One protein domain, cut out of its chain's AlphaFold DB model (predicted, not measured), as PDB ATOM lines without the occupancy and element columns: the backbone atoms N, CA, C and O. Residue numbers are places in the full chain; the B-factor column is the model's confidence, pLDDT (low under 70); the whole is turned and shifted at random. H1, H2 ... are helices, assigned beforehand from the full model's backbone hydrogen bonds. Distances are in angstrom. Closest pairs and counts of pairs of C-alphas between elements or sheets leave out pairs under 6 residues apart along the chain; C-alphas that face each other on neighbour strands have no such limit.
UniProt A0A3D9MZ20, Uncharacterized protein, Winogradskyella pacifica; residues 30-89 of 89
ATOM      1  N   ALA A  30     -17.696 -42.776 -25.216       70.81
ATOM      2  CA  ALA A  30     -17.587 -41.337 -25.442       70.81
ATOM      3  C   ALA A  30     -16.272 -40.911 -26.115       70.81
ATOM      4  O   ALA A  30     -16.211 -39.818 -26.672       70.81
ATOM      5  N   PHE A  31     -15.230 -41.748 -26.103       78.12
ATOM      6  CA  PHE A  31     -13.904 -41.382 -26.606       78.12
ATOM      7  C   PHE A  31     -13.906 -40.820 -28.048       78.12
ATOM      8  O   PHE A  31     -13.407 -39.710 -28.244       78.12
ATOM      9  N   PRO A  32     -14.540 -41.464 -29.052       78.94
ATOM     10  CA  PRO A  32     -14.609 -40.919 -30.414       78.94
ATOM     11  C   PRO A  32     -15.419 -39.618 -30.508       78.94
ATOM     12  O   PRO A  32     -15.167 -38.781 -31.378       78.94
ATOM     13  N   LEU A  33     -16.391 -39.428 -29.609       79.25
ATOM     14  CA  LEU A  33     -17.277 -38.266 -29.603       79.25
ATOM     15  C   LEU A  33     -16.499 -36.969 -29.344       79.25
ATOM     16  O   LEU A  33     -16.810 -35.952 -29.961       79.25
ATOM     17  N   PHE A  34     -15.461 -37.000 -28.500       80.44
ATOM     18  CA  PHE A  34     -14.625 -35.826 -28.223       80.44
ATOM     19  C   PHE A  34     -13.908 -35.317 -29.479       80.44
ATOM     20  O   PHE A  34     -13.953 -34.125 -29.774       80.44
ATOM     21  N   PHE A  35     -13.305 -36.214 -30.263       82.31
ATOM     22  CA  PHE A  35     -12.612 -35.842 -31.500       82.31
ATOM     23  C   PHE A  35     -13.575 -35.314 -32.560       82.31
ATOM     24  O   PHE A  35     -13.292 -34.317 -33.224       82.31
ATOM     25  N   ILE A  36     -14.730 -35.970 -32.695       83.56
ATOM     26  CA  ILE A  36     -15.783 -35.560 -33.625       83.56
ATOM     27  C   ILE A  36     -16.287 -34.158 -33.260       83.56
ATOM     28  O   ILE A  36     -16.353 -33.289 -34.129       83.56
ATOM     29  N   LEU A  37     -16.594 -33.908 -31.984       84.19
ATOM     30  CA  LEU A  37     -17.072 -32.602 -31.527       84.19
ATOM     31  C   LEU A  37     -16.058 -31.488 -31.788       84.19
ATOM     32  O   LEU A  37     -16.449 -30.430 -32.272       84.19
ATOM     33  N   VAL A  38     -14.770 -31.723 -31.525       87.12
ATOM     34  CA  VAL A  38     -13.719 -30.732 -31.801       87.12
ATOM     35  C   VAL A  38     -13.608 -30.457 -33.301       87.12
ATOM     36  O   VAL A  38     -13.605 -29.296 -33.709       87.12
ATOM     37  N   PHE A  39     -13.584 -31.498 -34.138       88.00
ATOM     38  CA  PHE A  39     -13.480 -31.350 -35.593       88.00
ATOM     39  C   PHE A  39     -14.643 -30.537 -36.180       88.00
ATOM     40  O   PHE A  39     -14.428 -29.535 -36.869       88.00
ATOM     41  N   PHE A  40     -15.885 -30.920 -35.867       88.00
ATOM     42  CA  PHE A  40     -17.066 -30.203 -36.351       88.00
ATOM     43  C   PHE A  40     -17.240 -28.834 -35.687       88.00
ATOM     44  O   PHE A  40     -17.730 -27.909 -36.337       88.00
ATOM     45  N   GLY A  41     -16.811 -28.672 -34.435       89.56
ATOM     46  CA  GLY A  41     -16.791 -27.387 -33.741       89.56
ATOM     47  C   GLY A  41     -15.888 -26.370 -34.440       89.56
ATOM     48  O   GLY A  41     -16.324 -25.251 -34.705       89.56
ATOM     49  N   ILE A  42     -14.675 -26.776 -34.828       89.94
ATOM     50  CA  ILE A  42     -13.733 -25.928 -35.575       89.94
ATOM     51  C   ILE A  42     -14.308 -25.546 -36.945       89.94
ATOM     52  O   ILE A  42     -14.320 -24.367 -37.299       89.94
ATOM     53  N   LEU A  43     -14.835 -26.515 -37.704       89.88
ATOM     54  CA  LEU A  43     -15.444 -26.240 -39.013       89.88
ATOM     55  C   LEU A  43     -16.639 -25.284 -38.907       89.88
ATOM     56  O   LEU A  43     -16.777 -24.366 -39.716       89.88
ATOM     57  N   SER A  44     -17.475 -25.469 -37.884       88.25
ATOM     58  CA  SER A  44     -18.626 -24.602 -37.631       88.25
ATOM     59  C   SER A  44     -18.181 -23.194 -37.243       88.25
ATOM     60  O   SER A  44     -18.739 -22.226 -37.754       88.25
ATOM     61  N   ALA A  45     -17.145 -23.057 -36.410       89.19
ATOM     62  CA  ALA A  45     -16.578 -21.762 -36.043       89.19
ATOM     63  C   ALA A  45     -16.041 -21.007 -37.268       89.19
ATOM     64  O   ALA A  45     -16.370 -19.834 -37.446       89.19
ATOM     65  N   PHE A  46     -15.304 -21.681 -38.159       86.81
ATOM     66  CA  PHE A  46     -14.846 -21.082 -39.418       86.81
ATOM     67  C   PHE A  46     -16.012 -20.662 -40.322       86.81
ATOM     68  O   PHE A  46     -15.990 -19.567 -40.888       86.81
ATOM     69  N   GLY A  47     -17.053 -21.493 -40.430       86.44
ATOM     70  CA  GLY A  47     -18.258 -21.171 -41.197       86.44
ATOM     71  C   GLY A  47     -19.000 -19.951 -40.644       86.44
ATOM     72  O   GLY A  47     -19.282 -19.007 -41.384       86.44
ATOM     73  N   ILE A  48     -19.255 -19.930 -39.333       87.81
ATOM     74  CA  ILE A  48     -19.918 -18.816 -38.636       87.81
ATOM     75  C   ILE A  48     -19.096 -17.536 -38.774       87.81
ATOM     76  O   ILE A  48     -19.650 -16.490 -39.103       87.81
ATOM     77  N   GLN A  49     -17.777 -17.612 -38.589       87.69
ATOM     78  CA  GLN A  49     -16.886 -16.470 -38.765       87.69
ATOM     79  C   GLN A  49     -16.967 -15.927 -40.198       87.69
ATOM     80  O   GLN A  49     -17.139 -14.724 -40.403       87.69
ATOM     81  N   SER A  50     -16.896 -16.801 -41.204       86.38
ATOM     82  CA  SER A  50     -16.994 -16.393 -42.607       86.38
ATOM     83  C   SER A  50     -18.324 -15.697 -42.916       86.38
ATOM     84  O   SER A  50     -18.332 -14.727 -43.680       86.38
ATOM     85  N   LEU A  51     -19.427 -16.165 -42.322       86.50
ATOM     86  CA  LEU A  51     -20.757 -15.567 -42.464       86.50
ATOM     87  C   LEU A  51     -20.862 -14.219 -41.740       86.50
ATOM     88  O   LEU A  51     -21.307 -13.240 -42.339       86.50
ATOM     89  N   TRP A  52     -20.404 -14.141 -40.487       89.69
ATOM     90  CA  TRP A  52     -20.485 -12.937 -39.655       89.69
ATOM     91  C   TRP A  52     -19.720 -11.767 -40.273       89.69
ATOM     92  O   TRP A  52     -20.235 -10.657 -40.383       89.69
ATOM     93  N   PHE A  53     -18.495 -12.022 -40.736       89.56
ATOM     94  CA  PHE A  53     -17.663 -10.997 -41.369       89.56
ATOM     95  C   PHE A  53     -17.995 -10.787 -42.854       89.56
ATOM     96  O   PHE A  53     -17.330  -9.981 -43.506       89.56
ATOM     97  N   LYS A  54     -18.988 -11.504 -43.406       84.50
ATOM     98  CA  LYS A  54     -19.361 -11.503 -44.834       84.50
ATOM     99  C   LYS A  54     -18.166 -11.744 -45.774       84.50
ATOM    100  O   LYS A  54     -18.160 -11.297 -46.919       84.50
ATOM    101  N   ARG A  55     -17.142 -12.465 -45.306       82.56
ATOM    102  CA  ARG A  55     -15.907 -12.769 -46.052       82.56
ATOM    103  C   ARG A  55     -16.063 -14.061 -46.836       82.56
ATOM    104  O   ARG A  55     -15.315 -15.017 -46.641       82.56
ATOM    105  N   TYR A  56     -17.074 -14.103 -47.694       79.88
ATOM    106  CA  TYR A  56     -17.322 -15.281 -48.506       79.88
ATOM    107  C   TYR A  56     -16.164 -15.505 -49.482       79.88
ATOM    108  O   TYR A  56     -15.853 -14.650 -50.310       79.88
ATOM    109  N   ASN A  57     -15.528 -16.670 -49.391       83.69
ATOM    110  CA  ASN A  57     -14.519 -17.098 -50.346       83.69
ATOM    111  C   ASN A  57     -14.810 -18.537 -50.759       83.69
ATOM    112  O   ASN A  57     -14.736 -19.471 -49.961       83.69
ATOM    113  N   VAL A  58     -15.099 -18.693 -52.046       85.62
ATOM    114  CA  VAL A  58     -15.437 -19.961 -52.690       85.62
ATOM    115  C   VAL A  58     -14.374 -21.039 -52.435       85.62
ATOM    116  O   VAL A  58     -14.716 -22.201 -52.230       85.62
ATOM    117  N   LYS A  59     -13.088 -20.666 -52.360       88.19
ATOM    118  CA  LYS A  59     -11.995 -21.609 -52.071       88.19
ATOM    119  C   LYS A  59     -12.144 -22.258 -50.693       88.19
ATOM    120  O   LYS A  59     -11.945 -23.462 -50.572       88.19
ATOM    121  N   TYR A  60     -12.534 -21.489 -49.672       85.50
ATOM    122  CA  TYR A  60     -12.751 -22.030 -48.327       85.50
ATOM    123  C   TYR A  60     -13.976 -22.937 -48.272       85.50
ATOM    124  O   TYR A  60     -13.942 -23.960 -47.592       85.50
ATOM    125  N   VAL A  61     -15.028 -22.615 -49.029       87.38
ATOM    126  CA  VAL A  61     -16.223 -23.465 -49.127       87.38
ATOM    127  C   VAL A  61     -15.864 -24.818 -49.733       87.38
ATOM    128  O   VAL A  61     -16.184 -25.848 -49.143       87.38
ATOM    129  N   TYR A  62     -15.126 -24.836 -50.847       89.75
ATOM    130  CA  TYR A  62     -14.669 -26.087 -51.458       89.75
ATOM    131  C   TYR A  62     -13.706 -26.872 -50.563       89.75
ATOM    132  O   TYR A  62     -13.831 -28.089 -50.475       89.75
ATOM    133  N   ALA A  63     -12.791 -26.202 -49.855       89.50
ATOM    134  CA  ALA A  63     -11.903 -26.862 -48.899       89.50
ATOM    135  C   ALA A  63     -12.686 -27.503 -47.739       89.50
ATOM    136  O   ALA A  63     -12.441 -28.654 -47.381       89.50
ATOM    137  N   THR A  64     -13.672 -26.786 -47.193       89.69
ATOM    138  CA  THR A  64     -14.541 -27.277 -46.111       89.69
ATOM    139  C   THR A  64     -15.380 -28.459 -46.579       89.69
ATOM    140  O   THR A  64     -15.457 -29.481 -45.899       89.69
ATOM    141  N   PHE A  65     -15.963 -28.352 -47.772       90.81
ATOM    142  CA  PHE A  65     -16.716 -29.435 -48.386       90.81
ATOM    143  C   PHE A  65     -15.835 -30.665 -48.635       90.81
ATOM    144  O   PHE A  65     -16.226 -31.775 -48.285       90.81
ATOM    145  N   GLY A  66     -14.624 -30.473 -49.163       93.81
ATOM    146  CA  GLY A  66     -13.655 -31.549 -49.378       93.81
ATOM    147  C   GLY A  66     -13.258 -32.252 -48.079       93.81
ATOM    148  O   GLY A  66     -13.237 -33.478 -48.034       93.81
ATOM    149  N   LEU A  67     -13.023 -31.498 -47.000       92.56
ATOM    150  CA  LEU A  67     -12.748 -32.060 -45.672       92.56
ATOM    151  C   LEU A  67     -13.921 -32.891 -45.138       92.56
ATOM    152  O   LEU A  67     -13.709 -33.999 -44.649       92.56
ATOM    153  N   LEU A  68     -15.152 -32.391 -45.262       91.44
ATOM    154  CA  LEU A  68     -16.354 -33.128 -44.860       91.44
ATOM    155  C   LEU A  68     -16.554 -34.397 -45.693       91.44
ATOM    156  O   LEU A  68     -16.922 -35.442 -45.158       91.44
ATOM    157  N   PHE A  69     -16.281 -34.320 -46.993       93.12
ATOM    158  CA  PHE A  69     -16.371 -35.451 -47.904       93.12
ATOM    159  C   PHE A  69     -15.331 -36.532 -47.585       93.12
ATOM    160  O   PHE A  69     -15.677 -37.709 -47.480       93.12
ATOM    161  N   LEU A  70     -14.075 -36.140 -47.350       92.88
ATOM    162  CA  LEU A  70     -13.019 -37.055 -46.912       92.88
ATOM    163  C   LEU A  70     -13.367 -37.693 -45.566       92.88
ATOM    164  O   LEU A  70     -13.255 -38.909 -45.425       92.88
ATOM    165  N   PHE A  71     -13.853 -36.905 -44.605       90.56
ATOM    166  CA  PHE A  71     -14.328 -37.436 -43.330       90.56
ATOM    167  C   PHE A  71     -15.427 -38.485 -43.535       90.56
ATOM    168  O   PHE A  71     -15.380 -39.544 -42.916       90.56
ATOM    169  N   TYR A  72     -16.386 -38.233 -44.428       88.75
ATOM    170  CA  TYR A  72     -17.475 -39.167 -44.711       88.75
ATOM    171  C   TYR A  72     -16.993 -40.484 -45.337       88.75
ATOM    172  O   TYR A  72     -17.429 -41.556 -44.910       88.75
ATOM    173  N   ILE A  73     -16.082 -40.424 -46.316       94.19
ATOM    174  CA  ILE A  73     -15.531 -41.623 -46.970       94.19
ATOM    175  C   ILE A  73     -14.683 -42.441 -45.995       94.19
ATOM    176  O   ILE A  73     -14.814 -43.663 -45.941       94.19
ATOM    177  N   PHE A  74     -13.838 -41.776 -45.208       90.25
ATOM    178  CA  PHE A  74     -12.874 -42.435 -44.325       90.25
ATOM    179  C   PHE A  74     -13.366 -42.598 -42.880       90.25
ATOM    180  O   PHE A  74     -12.584 -42.964 -42.000       90.25
ATOM    181  N   GLN A  75     -14.656 -42.362 -42.610       84.44
ATOM    182  CA  GLN A  75     -15.216 -42.385 -41.250       84.44
ATOM    183  C   GLN A  75     -14.923 -43.698 -40.508       84.44
ATOM    184  O   GLN A  75     -14.682 -43.688 -39.302       84.44
ATOM    185  N   TRP A  76     -14.903 -44.827 -41.224       83.88
ATOM    186  CA  TRP A  76     -14.643 -46.141 -40.637       83.88
ATOM    187  C   TRP A  76     -13.178 -46.306 -40.228       83.88
ATOM    188  O   TRP A  76     -12.897 -46.716 -39.104       83.88
ATOM    189  N   GLN A  77     -12.237 -45.949 -41.105       87.88
ATOM    190  CA  GLN A  77     -10.805 -46.003 -40.800       87.88
ATOM    191  C   GLN A  77     -10.446 -45.030 -39.672       87.88
ATOM    192  O   GLN A  77      -9.657 -45.375 -38.794       87.88
ATOM    193  N   ILE A  78     -11.060 -43.844 -39.664       85.69
ATOM    194  CA  ILE A  78     -10.909 -42.850 -38.596       85.69
ATOM    195  C   ILE A  78     -11.404 -43.426 -37.263       85.69
ATOM    196  O   ILE A  78     -10.689 -43.344 -36.267       85.69
ATOM    197  N   TYR A  79     -12.579 -44.062 -37.246       84.56
ATOM    198  CA  TYR A  79     -13.106 -44.717 -36.048       84.56
ATOM    199  C   TYR A  79     -12.173 -45.823 -35.538       84.56
ATOM    200  O   TYR A  79     -11.812 -45.822 -34.365       84.56
ATOM    201  N   GLN A  80     -11.719 -46.724 -36.412       83.81
ATOM    202  CA  GLN A  80     -10.781 -47.794 -36.044       83.81
ATOM    203  C   GLN A  80      -9.464 -47.234 -35.487       83.81
ATOM    204  O   GLN A  80      -8.939 -47.736 -34.494       83.81
ATOM    205  N   CYS A  81      -8.957 -46.154 -36.088       85.25
ATOM    206  CA  CYS A  81      -7.782 -45.442 -35.600       85.25
ATOM    207  C   CYS A  81      -8.014 -44.886 -34.185       85.25
ATOM    208  O   CYS A  81      -7.219 -45.157 -33.290       85.25
ATOM    209  N   MET A  82      -9.135 -44.192 -33.950       84.00
ATOM    210  CA  MET A  82      -9.496 -43.685 -32.619       84.00
ATOM    211  C   MET A  82      -9.593 -44.814 -31.594       84.00
ATOM    212  O   MET A  82      -9.018 -44.712 -30.516       84.00
ATOM    213  N   MET A  83     -10.264 -45.915 -31.931       82.31
ATOM    214  CA  MET A  83     -10.411 -47.041 -31.008       82.31
ATOM    215  C   MET A  83      -9.075 -47.712 -30.671       82.31
ATOM    216  O   MET A  83      -8.904 -48.155 -29.540       82.31
ATOM    217  N   ARG A  84      -8.102 -47.724 -31.593       84.00
ATOM    218  CA  ARG A  84      -6.748 -48.246 -31.338       84.00
ATOM    219  C   ARG A  84      -5.956 -47.411 -30.328       84.00
ATOM    220  O   ARG A  84      -5.127 -47.961 -29.612       84.00
ATOM    221  N   PHE A  85      -6.187 -46.101 -30.287       82.38
ATOM    222  CA  PHE A  85      -5.542 -45.185 -29.340       82.38
ATOM    223  C   PHE A  85      -6.386 -44.920 -28.090       82.38
ATOM    224  O   PHE A  85      -6.012 -44.078 -27.275       82.38
ATOM    225  N   ASN A  86      -7.529 -45.592 -27.940       79.88
ATOM    226  CA  ASN A  86      -8.425 -45.379 -26.817       79.88
ATOM    227  C   ASN A  86      -7.752 -45.868 -25.518       79.88
ATOM    228  O   ASN A  86      -7.549 -47.070 -25.368       79.88
ATOM    229  N   PRO A  87      -7.431 -44.978 -24.559       75.50
ATOM    230  CA  PRO A  87      -6.754 -45.356 -23.317       75.50
ATOM    231  C   PRO A  87      -7.663 -46.142 -22.361       75.50
ATOM    232  O   PRO A  87      -7.213 -46.587 -21.309       75.50
ATOM    233  N   TYR A  88      -8.947 -46.267 -22.702       68.25
ATOM    234  CA  TYR A  88      -9.956 -46.994 -21.940       68.25
ATOM    235  C   TYR A  88     -10.255 -48.389 -22.520       68.25
ATOM    236  O   TYR A  88     -11.268 -48.971 -22.130       68.25
ATOM    237  N   SER A  89      -9.457 -48.882 -23.485       63.03
ATOM    238  CA  SER A  89      -9.580 -50.243 -24.037       63.03
ATOM    239  C   SER A  89      -8.947 -51.291 -23.133       63.03
ATOM    240  O   SER A  89      -7.790 -51.047 -22.723       63.03
TER     241      SER A  89
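AT A GLANCE: This is residues 30 to 89 of the 89 residues of an uncharacterized protein of Winogradskyella pacifica (UniProt A0A3D9MZ20). Two helices, H1 and the shorter H2, run loosely side by side in opposite ways, with the link of residues 53 to 57 joining them at one end. At the other end H3 turns off from H2 and slants back to the beginning of H1, making a long, loose frame of three helices. The printed part has 60 residues, with three named helices in the order H1, H2, H3 and no named strand; the class is all helix. The whole is loose, with a radius of gyration of the C-alphas of 14.2 A and spans of 45 by 20 by 11 A.

HOW THE PARTS SIT: Start with H1, residues 30 to 52, and H2, residues 58 to 73: they are close but not clearly touching, with C-alphas 43 and 64 the closest at 7.2 A. They run opposite ways at a shallow tilt of 16 degrees. Go on to H3, residues 75 to 84, which touches H1 at residues 31 to 32 of H1 alone; the closest C-alphas, of Pro 32 and Met 82, are 6.2 A apart. H1 and H3 run opposite ways at a steep tilt of 48 degrees. H2 and H3 are close but not clearly touching, at a steep tilt of 64 degrees; their closest C-alphas, of Phe 71 and Ile 78, are 8.0 A apart. In H2 and H3 every O i to N i+4 pair is within hydrogen-bond range; in H1 18 of 19 are.

IN THESE COORDINATES: Find C-alpha 30 at (-17.587, -41.337, -25.442); from there H1 runs 31.9 A to C-alpha 52. H2 begins at C-alpha 58, (-15.437, -19.961, -52.690), and runs 22.4 A to C-alpha 73. H3 runs 14.3 A from C-alpha 75 to C-alpha 84 at (-6.748, -48.246, -31.338).

THE WHOLE: The two C-alphas farthest apart, of Lys 54 and Ser 89, are 45.0 A apart. Both links are tight, and the printed part has no cut. Residues 72 to 77, of which 75 to 77 belong to H3, stand free. The mean pLDDT of the printed part is 85.5, and residues 88 to 89 are under 70.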